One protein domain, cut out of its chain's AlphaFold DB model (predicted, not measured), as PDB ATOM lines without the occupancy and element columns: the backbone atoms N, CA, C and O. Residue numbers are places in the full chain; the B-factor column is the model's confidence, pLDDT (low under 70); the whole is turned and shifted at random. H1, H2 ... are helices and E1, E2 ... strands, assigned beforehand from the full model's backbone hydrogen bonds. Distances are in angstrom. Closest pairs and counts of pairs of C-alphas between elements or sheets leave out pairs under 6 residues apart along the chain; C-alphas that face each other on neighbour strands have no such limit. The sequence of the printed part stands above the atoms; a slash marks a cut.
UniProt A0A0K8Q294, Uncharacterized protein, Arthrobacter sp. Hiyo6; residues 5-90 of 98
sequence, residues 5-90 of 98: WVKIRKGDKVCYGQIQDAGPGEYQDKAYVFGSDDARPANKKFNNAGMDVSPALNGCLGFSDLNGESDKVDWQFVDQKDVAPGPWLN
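This is residues 5 to 90 of the 98 residues of an uncharacterized protein of Arthrobacter sp. Hiyo6 (UniProt A0A0K8Q294). There is little regular structure: a small sheet, E2, E1, E3, all antiparallel, has helix H2 over one face, and long loops, one leading into H1, make most of the rest. The 86 printed residues, with 29 in named elements, run E1, E2, H1, H2, E3, class mixed. The whole is compact, with radius of gyration of the C-alphas 12.8 A and spans of 34 by 28 by 23 A.

E1, residues 5 to 10, and E2, residues 13 to 18, form an antiparallel hairpin; N 8 and O 15, 2.8 A apart, are within hydrogen-bond range. H1, residues 30 to 34, only grazes the sheet. H2, residues 55 to 61, is over E2 at a height over the sheet of 8.5 A; their closest C-alphas, of Lys 13 and Leu 61, are 5.8 A apart. E3, residues 74 to 78, is antiparallel to E1, with N 9 and O 74 at 2.8 A. E2, H1 H2, E3 make a split strand-helix-strand unit, same-way strands with E1 between, its crossover right-handed. In H1 and H2 every O i to N i+4 pair is within hydrogen-bond range.

E1, 16.7 A long, begins at C-alpha 5 (-28.110, 31.568, 38.893). E2 measures 17.2 A, H1 5.5 A and H2 9.8 A. E3, 12.8 A, ends at C-alpha 78 (-25.793, 34.484, 34.954).

The printed part has no cut. Links E2 to H1, H1 to H2 and H2 to E3 are long. No printed residue is under pLDDT 70.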
ATOM      1  N   TRP A   5     -28.276  32.574  39.930       98.12
ATOM      2  CA  TRP A   5     -28.110  31.568  38.893       98.12
ATOM      3  C   TRP A   5     -26.652  31.444  38.468       98.12
ATOM      4  O   TRP A   5     -25.911  32.431  38.419       98.12
ATOM      5  N   VAL A   6     -26.272  30.219  38.127       98.31
ATOM      6  CA  VAL A   6     -25.007  29.904  37.472       98.31
ATOM      7  C   VAL A   6     -25.266  29.148  36.179       98.31
ATOM      8  O   VAL A   6     -26.181  28.324  36.095       98.31
ATOM      9  N   LYS A   7     -24.448  29.436  35.171       98.56
ATOM     10  CA  LYS A   7     -24.296  28.618  33.970       98.56
ATOM     11  C   LYS A   7     -23.098  27.708  34.192       98.56
ATOM     12  O   LYS A   7     -22.029  28.203  34.536       98.56
ATOM     13  N   ILE A   8     -23.273  26.412  33.972       98.62
ATOM     14  CA  ILE A   8     -22.241  25.387  34.133       98.62
ATOM     15  C   ILE A   8     -22.055  24.691  32.788       98.62
ATOM     16  O   ILE A   8     -23.035  24.354  32.117       98.62
ATOM     17  N   ARG A   9     -20.804  24.493  32.375       98.50
ATOM     18  CA  ARG A   9     -20.452  23.877  31.098       98.50
ATOM     19  C   ARG A   9     -19.484  22.718  31.288       98.50
ATOM     20  O   ARG A   9     -18.477  22.851  31.977       98.50
ATOM     21  N   LYS A  10     -19.762  21.613  30.595       98.00
ATOM     22  CA  LYS A  10     -18.872  20.457  30.459       98.00
ATOM     23  C   LYS A  10     -18.817  20.037  28.997       98.00
ATOM     24  O   LYS A  10     -19.785  19.494  28.474       98.00
ATOM     25  N   GLY A  11     -17.697  20.314  28.331       96.56
ATOM     26  CA  GLY A  11     -17.589  20.114  26.885       96.56
ATOM     27  C   GLY A  11     -18.605  20.976  26.126       96.56
ATOM     28  O   GLY A  11     -18.565  22.207  26.222       96.56
ATOM     29  N   ASP A  12     -19.499  20.313  25.396       96.69
ATOM     30  CA  ASP A  12     -20.615  20.879  24.628       96.69
ATOM     31  C   ASP A  12     -21.906  21.042  25.449       96.69
ATOM     32  O   ASP A  12     -22.811  21.776  25.047       96.69
ATOM     33  N   LYS A  13     -21.990  20.411  26.624       97.94
ATOM     34  CA  LYS A  13     -23.172  20.481  27.482       97.94
ATOM     35  C   LYS A  13     -23.177  21.750  28.314       97.94
ATOM     36  O   LYS A  13     -22.193  22.076  28.981       97.94
ATOM     37  N   VAL A  14     -24.316  22.435  28.313       98.50
ATOM     38  CA  VAL A  14     -24.568  23.651  29.091       98.50
ATOM     39  C   VAL A  14     -25.829  23.453  29.920       98.50
ATOM     40  O   VAL A  14     -26.896  23.179  29.376       98.50
ATOM     41  N   CYS A  15     -25.702  23.638  31.229       98.50
ATOM     42  CA  CYS A  15     -26.778  23.481  32.197       98.50
ATOM     43  C   CYS A  15     -26.825  24.696  33.126       98.50
ATOM     44  O   CYS A  15     -25.822  25.391  33.308       98.50
ATOM     45  N   TYR A  16     -27.984  24.952  33.727       98.62
ATOM     46  CA  TYR A  16     -28.182  26.077  34.638       98.62
ATOM     47  C   TYR A  16     -28.685  25.584  35.990       98.62
ATOM     48  O   TYR A  16     -29.420  24.601  36.063       98.62
ATOM     49  N   GLY A  17     -28.304  26.278  37.059       98.00
ATOM     50  CA  GLY A  17     -28.748  25.960  38.413       98.00
ATOM     51  C   GLY A  17     -28.804  27.187  39.311       98.00
ATOM     52  O   GLY A  17     -28.116  28.180  39.064       98.00
ATOM     53  N   GLN A  18     -29.621  27.111  40.361       97.62
ATOM     54  CA  GLN A  18     -29.617  28.098  41.436       97.62
ATOM     55  C   GLN A  18     -28.665  27.678  42.549       97.62
ATOM     56  O   GLN A  18     -28.679  26.532  42.994       97.62
ATOM     57  N   ILE A  19     -27.902  28.638  43.061       96.75
ATOM     58  CA  ILE A  19     -27.069  28.444  44.245       96.75
ATOM     59  C   ILE A  19     -27.986  28.286  45.458       96.75
ATOM     60  O   ILE A  19     -28.792  29.180  45.736       96.75
ATOM     61  N   GLN A  20     -27.863  27.166  46.170       95.62
ATOM     62  CA  GLN A  20     -28.649  26.872  47.376       95.62
ATOM     63  C   GLN A  20     -27.808  26.756  48.644       95.62
ATOM     64  O   GLN A  20     -28.327  27.036  49.720       95.62
ATOM     65  N   ASP A  21     -26.530  26.419  48.508       93.56
ATOM     66  CA  ASP A  21     -25.590  26.304  49.618       93.56
ATOM     67  C   ASP A  21     -24.182  26.737  49.171       93.56
ATOM     68  O   ASP A  21     -23.964  27.041  47.992       93.56
ATOM     69  N   ALA A  22     -23.248  26.814  50.114       92.19
ATOM     70  CA  ALA A  22     -21.832  27.072  49.885       92.19
ATOM     71  C   ALA A  22     -20.984  25.825  50.193       92.19
ATOM     72  O   ALA A  22     -21.424  24.922  50.895       92.19
ATOM     73  N   GLY A  23     -19.759  25.782  49.665       91.50
ATOM     74  CA  GLY A  23     -18.858  24.632  49.764       91.50
ATOM     75  C   GLY A  23     -18.616  23.951  48.407       91.50
ATOM     76  O   GLY A  23     -18.906  24.545  47.364       91.50
ATOM     77  N   PRO A  24     -18.083  22.717  48.397       91.00
ATOM     78  CA  PRO A  24     -17.752  21.890  49.561       91.00
ATOM     79  C   PRO A  24     -16.410  22.271  50.212       91.00
ATOM     80  O   PRO A  24     -15.488  22.749  49.558       91.00
ATOM     81  N   GLY A  25     -16.273  22.006  51.515       91.88
ATOM     82  CA  GLY A  25     -14.992  22.017  52.242       91.88
ATOM     83  C   GLY A  25     -14.420  23.393  52.611       91.88
ATOM     84  O   GLY A  25     -13.955  23.545  53.740       91.88
ATOM     85  N   GLU A  26     -14.488  24.367  51.705       93.38
ATOM     86  CA  GLU A  26     -14.095  25.765  51.917       93.38
ATOM     87  C   GLU A  26     -15.270  26.695  51.586       93.38
ATOM     88  O   GLU A  26     -15.923  26.549  50.555       93.38
ATOM     89  N   TYR A  27     -15.544  27.650  52.471       92.06
ATOM     90  CA  TYR A  27     -16.730  28.511  52.419       92.06
ATOM     91  C   TYR A  27     -16.371  29.991  52.240       92.06
ATOM     92  O   TYR A  27     -17.248  30.812  51.969       92.06
ATOM     93  N   GLN A  28     -15.090  30.347  52.378       92.69
ATOM     94  CA  GLN A  28     -14.591  31.720  52.336       92.69
ATOM     95  C   GLN A  28     -13.576  31.945  51.204       92.69
ATOM     96  O   GLN A  28     -12.596  32.670  51.364       92.69
ATOM     97  N   ASP A  29     -13.831  31.384  50.021       94.44
ATOM     98  CA  ASP A  29     -12.941  31.514  48.860       94.44
ATOM     99  C   ASP A  29     -13.385  32.614  47.879       94.44
ATOM    100  O   ASP A  29     -13.878  32.373  46.775       94.44
ATOM    101  N   LYS A  30     -13.227  33.877  48.289       94.12
ATOM    102  CA  LYS A  30     -13.615  35.026  47.450       94.12
ATOM    103  C   LYS A  30     -12.789  35.153  46.165       94.12
ATOM    104  O   LYS A  30     -13.289  35.708  45.192       94.12
ATOM    105  N   ALA A  31     -11.535  34.697  46.183       95.44
ATOM    106  CA  ALA A  31     -10.630  34.826  45.046       95.44
ATOM    107  C   ALA A  31     -11.065  33.895  43.912       95.44
ATOM    108  O   ALA A  31     -11.134  34.328  42.767       95.44
ATOM    109  N   TYR A  32     -11.452  32.663  44.242       95.25
ATOM    110  CA  TYR A  32     -12.054  31.737  43.289       95.25
ATOM    111  C   TYR A  32     -13.431  32.202  42.793       95.25
ATOM    112  O   TYR A  32     -13.712  32.139  41.601       95.25
ATOM    113  N   VAL A  33     -14.301  32.682  43.690       95.75
ATOM    114  CA  VAL A  33     -15.708  32.966  43.343       95.75
ATOM    115  C   VAL A  33     -15.892  34.298  42.605       95.75
ATOM    116  O   VAL A  33     -16.770  34.406  41.751       95.75
ATOM    117  N   PHE A  34     -15.111  35.325  42.947       94.56
ATOM    118  CA  PHE A  34     -15.304  36.691  42.440       94.56
ATOM    119  C   PHE A  34     -14.047  37.309  41.818       94.56
ATOM    120  O   PHE A  34     -14.108  38.441  41.339       94.56
ATOM    121  N   GLY A  35     -12.905  36.619  41.867       93.75
ATOM    122  CA  GLY A  35     -11.662  37.110  41.285       93.75
ATOM    123  C   GLY A  35     -11.686  37.081  39.759       93.75
ATOM    124  O   GLY A  35     -12.421  36.318  39.138       93.75
ATOM    125  N   SER A  36     -10.851  37.919  39.152       93.62
ATOM    126  CA  SER A  36     -10.640  37.974  37.701       93.62
ATOM    127  C   SER A  36      -9.568  37.008  37.198       93.62
ATOM    128  O   SER A  36      -9.451  36.806  35.994       93.62
ATOM    129  N   ASP A  37      -8.780  36.429  38.104       93.81
ATOM    130  CA  ASP A  37      -7.494  35.804  37.773       93.81
ATOM    131  C   ASP A  37      -7.603  34.293  37.489       93.81
ATOM    132  O   ASP A  37      -6.602  33.584  37.548       93.81
ATOM    133  N   ASP A  38      -8.816  33.787  37.224       90.62
ATOM    134  CA  ASP A  38      -9.100  32.357  36.991       90.62
ATOM    135  C   ASP A  38      -8.485  31.435  38.071       90.62
ATOM    136  O   ASP A  38      -7.935  30.358  37.810       90.62
ATOM    137  N   ALA A  39      -8.550  31.894  39.325       94.56
ATOM    138  CA  ALA A  39      -8.018  31.170  40.469       94.56
ATOM    139  C   ALA A  39      -8.687  29.792  40.594       94.56
ATOM    140  O   ALA A  39      -9.870  29.622  40.309       94.56
ATOM    141  N   ARG A  40      -7.933  28.787  41.044       94.62
ATOM    142  CA  ARG A  40      -8.491  27.466  41.370       94.62
ATOM    143  C   ARG A  40      -8.984  27.444  42.820       94.62
ATOM    144  O   ARG A  40      -8.418  28.177  43.631       94.62
ATOM    145  N   PRO A  41      -9.973  26.591  43.157       95.38
ATOM    146  CA  PRO A  41     -10.477  26.481  44.522       95.38
ATOM    147  C   PRO A  41      -9.348  26.254  45.531       95.38
ATOM    148  O   PRO A  41      -8.467  25.411  45.331       95.38
ATOM    149  N   ALA A  42      -9.393  26.980  46.643       95.81
ATOM    150  CA  ALA A  42      -8.475  26.809  47.759       95.81
ATOM    151  C   ALA A  42      -8.704  25.480  48.498       95.81
ATOM    152  O   ALA A  42      -7.768  24.950  49.105       95.81
ATOM    153  N   ASN A  43      -9.923  24.929  48.418       95.50
ATOM    154  CA  ASN A  43     -10.307  23.661  49.033       95.50
ATOM    155  C   ASN A  43      -9.306  22.537  48.694       95.50
ATOM    156  O   ASN A  43      -8.927  22.359  47.539       95.50
ATOM    157  N   LYS A  44      -8.896  21.765  49.711       95.31
ATOM    158  CA  LYS A  44      -7.999  20.594  49.590       95.31
ATOM    159  C   LYS A  44      -8.679  19.253  49.877       95.31
ATOM    160  O   LYS A  44      -8.040  18.209  49.791       95.31
ATOM    161  N   LYS A  45      -9.963  19.268  50.239       93.06
ATOM    162  CA  LYS A  45     -10.797  18.074  50.443       93.06
ATOM    163  C   LYS A  45     -11.553  17.743  49.158       93.06
ATOM    164  O   LYS A  45     -11.656  18.600  48.282       93.06
ATOM    165  N   PHE A  46     -12.106  16.532  49.066       92.00
ATOM    166  CA  PHE A  46     -12.967  16.106  47.949       92.00
ATOM    167  C   PHE A  46     -12.306  16.360  46.585       92.00
ATOM    168  O   PHE A  46     -12.825  17.092  45.748       92.00
ATOM    169  N   ASN A  47     -11.055  15.914  46.446       93.56
ATOM    170  CA  ASN A  47     -10.226  16.155  45.263       93.56
ATOM    171  C   ASN A  47     -10.094  17.639  44.834       93.56
ATOM    172  O   ASN A  47      -9.985  17.961  43.652       93.56
ATOM    173  N   ASN A  48     -10.040  18.560  45.801       94.06
ATOM    174  CA  ASN A  48      -9.994  20.010  45.572       94.06
ATOM    175  C   ASN A  48     -11.253  20.566  44.874       94.06
ATOM    176  O   ASN A  48     -11.165  21.515  44.090       94.06
ATOM    177  N   ALA A  49     -12.423  19.971  45.132       94.56
ATOM    178  CA  ALA A  49     -13.681  20.392  44.525       94.56
ATOM    179  C   ALA A  49     -13.997  21.871  44.795       94.56
ATOM    180  O   ALA A  49     -13.842  22.365  45.913       94.56
ATOM    181  N   GLY A  50     -14.477  22.557  43.756       94.69
ATOM    182  CA  GLY A  50     -14.908  23.957  43.813       94.69
ATOM    183  C   GLY A  50     -16.418  24.167  43.759       94.69
ATOM    184  O   GLY A  50     -16.869  25.305  43.818       94.69
ATOM    185  N   MET A  51     -17.198  23.107  43.562       95.31
ATOM    186  CA  MET A  51     -18.656  23.147  43.510       95.31
ATOM    187  C   MET A  51     -19.184  21.733  43.725       95.31
ATOM    188  O   MET A  51     -18.591  20.780  43.223       95.31
ATOM    189  N   ASP A  52     -20.306  21.623  44.425       95.75
ATOM    190  CA  ASP A  52     -21.129  20.418  44.449       95.75
ATOM    191  C   ASP A  52     -22.412  20.672  43.644       95.75
ATOM    192  O   ASP A  52     -22.929  21.796  43.616       95.75
ATOM    193  N   VAL A  53     -22.905  19.654  42.941       96.69
ATOM    194  CA  VAL A  53     -24.046  19.775  42.027       96.69
ATOM    195  C   VAL A  53     -25.114  18.741  42.349       96.69
ATOM    196  O   VAL A  53     -24.832  17.599  42.695       96.69
ATOM    197  N   SER A  54     -26.379  19.123  42.188       96.56
ATOM    198  CA  SER A  54     -27.492  18.196  42.401       96.56
ATOM    199  C   SER A  54     -27.489  17.050  41.374       96.56
ATOM    200  O   SER A  54     -26.973  17.221  40.262       96.56
ATOM    201  N   PRO A  55     -28.161  15.914  41.657       96.81
ATOM    202  CA  PRO A  55     -28.301  14.814  40.696       96.81
ATOM    203  C   PRO A  55     -28.850  15.238  39.322       96.81
ATOM    204  O   PRO A  55     -28.456  14.694  38.294       96.81
ATOM    205  N   ALA A  56     -29.729  16.247  39.278       97.31
ATOM    206  CA  ALA A  56     -30.265  16.776  38.025       97.31
ATOM    207  C   ALA A  56     -29.189  17.478  37.178       97.31
ATOM    208  O   ALA A  56     -29.148  17.307  35.958       97.31
ATOM    209  N   LEU A  57     -28.300  18.247  37.815       97.81
ATOM    210  CA  LEU A  57     -27.161  18.870  37.142       97.81
ATOM    211  C   LEU A  57     -26.111  17.833  36.741       97.81
ATOM    212  O   LEU A  57     -25.613  17.912  35.623       97.81
ATOM    213  N   ASN A  58     -25.833  16.842  37.594       98.06
ATOM    214  CA  ASN A  58     -24.948  15.718  37.277       98.06
ATOM    215  C   ASN A  58     -25.393  15.018  35.974       98.06
ATOM    216  O   ASN A  58     -24.619  14.930  35.016       98.06
ATOM    217  N   GLY A  59     -26.673  14.631  35.885       97.38
ATOM    218  CA  GLY A  59     -27.240  14.005  34.689       97.38
ATOM    219  C   GLY A  59     -27.233  14.923  33.461       97.38
ATOM    220  O   GLY A  59     -26.851  14.495  32.371       97.38
ATOM    221  N   CYS A  60     -27.584  16.202  33.635       97.69
ATOM    222  CA  CYS A  60     -27.549  17.194  32.556       97.69
ATOM    223  C   CYS A  60     -26.131  17.368  31.984       97.69
ATOM    224  O   CYS A  60     -25.939  17.344  30.770       97.69
ATOM    225  N   LEU A  61     -25.125  17.476  32.855       98.00
ATOM    226  CA  LEU A  61     -23.722  17.647  32.479       98.00
ATOM    227  C   LEU A  61     -23.078  16.336  32.008       98.00
ATOM    228  O   LEU A  61     -22.018  16.362  31.386       98.00
ATOM    229  N   GLY A  62     -23.714  15.186  32.250       97.38
ATOM    230  CA  GLY A  62     -23.150  13.871  31.956       97.38
ATOM    231  C   GLY A  62     -21.846  13.654  32.708       97.38
ATOM    232  O   GLY A  62     -20.796  13.448  32.090       97.38
ATOM    233  N   PHE A  63     -21.899  13.792  34.030       97.62
ATOM    234  CA  PHE A  63     -20.806  13.323  34.874       97.62
ATOM    235  C   PHE A  63     -20.710  11.802  34.770       97.62
ATOM    236  O   PHE A  63     -21.673  11.115  34.430       97.62
ATOM    237  N   SER A  64     -19.500  11.302  34.979       95.38
ATOM    238  CA  SER A  64     -19.178   9.886  34.809       95.38
ATOM    239  C   SER A  64     -19.755   9.009  35.922       95.38
ATOM    240  O   SER A  64     -20.097   7.854  35.678       95.38
ATOM    241  N   ASP A  65     -19.902   9.580  37.116       95.38
ATOM    242  CA  ASP A  65     -20.445   8.942  38.310       95.38
ATOM    243  C   ASP A  65     -21.361   9.933  39.042       95.38
ATOM    244  O   ASP A  65     -21.143  11.149  39.033       95.38
ATOM    245  N   LEU A  66     -22.389   9.405  39.697       91.88
ATOM    246  CA  LEU A  66     -23.274  10.167  40.564       91.88
ATOM    247  C   LEU A  66     -22.532  10.717  41.792       91.88
ATOM    248  O   LEU A  66     -22.811  11.841  42.198       91.88
ATOM    249  N   ASN A  67     -21.575   9.955  42.339       90.44
ATOM    250  CA  ASN A  67     -20.767  10.327  43.509       90.44
ATOM    251  C   ASN A  67     -19.292  10.592  43.147       90.44
ATOM    252  O   ASN A  67     -18.398  10.406  43.972       90.44
ATOM    253  N   GLY A  68     -19.027  10.979  41.897       91.25
ATOM    254  CA  GLY A  68     -17.679  11.259  41.409       91.25
ATOM    255  C   GLY A  68     -17.163  12.642  41.811       91.25
ATOM    256  O   GLY A  68     -17.923  13.595  41.948       91.25
ATOM    257  N   GLU A  69     -15.841  12.766  41.925       93.00
ATOM    258  CA  GLU A  69     -15.140  14.018  42.265       93.00
ATOM    259  C   GLU A  69     -14.042  14.388  41.244       93.00
ATOM    260  O   GLU A  69     -13.167  15.212  41.509       93.00
ATOM    261  N   SER A  70     -14.042  13.743  40.074       93.75
ATOM    262  CA  SER A  70     -13.001  13.889  39.042       93.75
ATOM    263  C   SER A  70     -13.435  14.713  37.826       93.75
ATOM    264  O   SER A  70     -12.578  15.212  37.088       93.75
ATOM    265  N   ASP A  71     -14.742  14.867  37.607       96.62
ATOM    266  CA  ASP A  71     -15.284  15.648  36.501       96.62
ATOM    267  C   ASP A  71     -14.968  17.146  36.686       96.62
ATOM    268  O   ASP A  71     -15.060  17.707  37.777       96.62
ATOM    269  N   LYS A  72     -14.580  17.807  35.590       96.19
ATOM    270  CA  LYS A  72     -14.256  19.240  35.563       96.19
ATOM    271  C   LYS A  72     -15.300  20.001  34.765       96.19
ATOM    272  O   LYS A  72     -15.785  19.515  33.740       96.19
ATOM    273  N   VAL A  73     -15.605  21.208  35.223       97.31
ATOM    274  CA  VAL A  73     -16.572  22.110  34.600       97.31
ATOM    275  C   VAL A  73     -16.047  23.535  34.604       97.31
ATOM    276  O   VAL A  73     -15.281  23.916  35.489       97.31
ATOM    277  N   ASP A  74     -16.525  24.324  33.650       97.12
ATOM    278  CA  ASP A  74     -16.471  25.780  33.737       97.12
ATOM    279  C   ASP A  74     -17.802  26.283  34.282       97.12
ATOM    280  O   ASP A  74     -18.860  25.735  33.955       97.12
ATOM    281  N   TRP A  75     -17.777  27.350  35.072       97.31
ATOM    282  CA  TRP A  75     -19.002  27.976  35.542       97.31
ATOM    283  C   TRP A  75     -18.869  29.492  35.597       97.31
ATOM    284  O   TRP A  75     -17.774  30.041  35.682       97.31
ATOM    285  N   GLN A  76     -20.010  30.166  35.532       96.69
ATOM    286  CA  GLN A  76     -20.096  31.613  35.695       96.69
ATOM    287  C   GLN A  76     -21.453  32.000  36.271       96.69
ATOM    288  O   GLN A  76     -22.445  31.288  36.090       96.69
ATOM    289  N   PHE A  77     -21.519  33.169  36.904       97.44
ATOM    290  CA  PHE A  77     -22.798  33.798  37.204       97.44
ATOM    291  C   PHE A  77     -23.566  34.122  35.926       97.44
ATOM    292  O   PHE A  77     -22.988  34.451  34.890       97.44
ATOM    293  N   VAL A  78     -24.889  34.055  36.018       98.25
ATOM    294  CA  VAL A  78     -25.793  34.484  34.954       98.25
ATOM    295  C   VAL A  78     -27.015  35.148  35.576       98.25
ATOM    296  O   VAL A  78     -27.434  34.792  36.682       98.25
ATOM    297  N   ASP A  79     -27.574  36.142  34.894       97.81
ATOM    298  CA  ASP A  79     -28.836  36.735  35.317       97.81
ATOM    299  C   ASP A  79     -29.996  35.813  34.936       97.81
ATOM    300  O   ASP A  79     -29.967  35.144  33.908       97.81
ATOM    301  N   GLN A  80     -31.057  35.801  35.744       96.19
ATOM    302  CA  GLN A  80     -32.210  34.920  35.518       96.19
ATOM    303  C   GLN A  80     -32.837  35.096  34.124       96.19
ATOM    304  O   GLN A  80     -33.307  34.127  33.540       96.19
ATOM    305  N   LYS A  81     -32.829  36.318  33.581       97.00
ATOM    306  CA  LYS A  81     -33.338  36.624  32.234       97.00
ATOM    307  C   LYS A  81     -32.531  35.959  31.108       97.00
ATOM    308  O   LYS A  81     -33.070  35.748  30.031       97.00
ATOM    309  N   ASP A  82     -31.264  35.639  31.372       98.19
ATOM    310  CA  ASP A  82     -30.323  35.049  30.414       98.19
ATOM    311  C   ASP A  82     -30.204  33.524  30.607       98.19
ATOM    312  O   ASP A  82     -29.415  32.852  29.939       98.19
ATOM    313  N   VAL A  83     -30.997  32.952  31.522       98.31
ATOM    314  CA  VAL A  83     -31.135  31.505  31.693       98.31
ATOM    315  C   VAL A  83     -32.010  30.966  30.566       98.31
ATOM    316  O   VAL A  83     -33.191  31.294  30.461       98.31
ATOM    317  N   ALA A  84     -31.432  30.110  29.724       98.12
ATOM    318  CA  ALA A  84     -32.165  29.481  28.629       98.12
ATOM    319  C   ALA A  84     -33.331  28.616  29.157       98.12
ATOM    320  O   ALA A  84     -33.227  28.065  30.256       98.12
ATOM    321  N   PRO A  85     -34.423  28.435  28.393       97.88
ATOM    322  CA  PRO A  85     -35.482  27.501  28.762       97.88
ATOM    323  C   PRO A  85     -34.947  26.077  28.966       97.88
ATOM    324  O   PRO A  85     -34.161  25.581  28.160       97.88
ATOM    325  N   GLY A  86     -35.386  25.410  30.033       96.69
ATOM    326  CA  GLY A  86     -34.969  24.045  30.346       96.69
ATOM    327  C   GLY A  86     -35.523  23.531  31.678       96.69
ATOM    328  O   GLY A  86     -36.205  24.271  32.391       96.69
ATOM    329  N   PRO A  87     -35.225  22.269  32.040       96.81
ATOM    330  CA  PRO A  87     -35.801  21.608  33.217       96.81
ATOM    331  C   PRO A  87     -35.435  22.282  34.546       96.81
ATOM    332  O   PRO A  87     -36.158  22.143  35.529       96.81
ATOM    333  N   TRP A  88     -34.347  23.056  34.584       97.31
ATOM    334  CA  TRP A  88     -33.948  23.860  35.743       97.31
ATOM    335  C   TRP A  88     -34.954  24.963  36.107       97.31
ATOM    336  O   TRP A  88     -34.894  25.483  37.214       97.31
ATOM    337  N   LEU A  89     -35.901  25.304  35.223       97.00
ATOM    338  CA  LEU A  89     -36.973  26.262  35.520       97.00
ATOM    339  C   LEU A  89     -38.201  25.622  36.189       97.00
ATOM    340  O   LEU A  89     -39.107  26.346  36.593       97.00
ATOM    341  N   ASN A  90     -38.239  24.293  36.346       96.19
ATOM    342  CA  ASN A  90     -39.377  23.604  36.967       96.19
ATOM    343  C   ASN A  90     -39.497  23.902  38.468       96.19
ATOM    344  O   ASN A  90     -40.601  23.923  39.009       96.19
TER     345      ASN A  90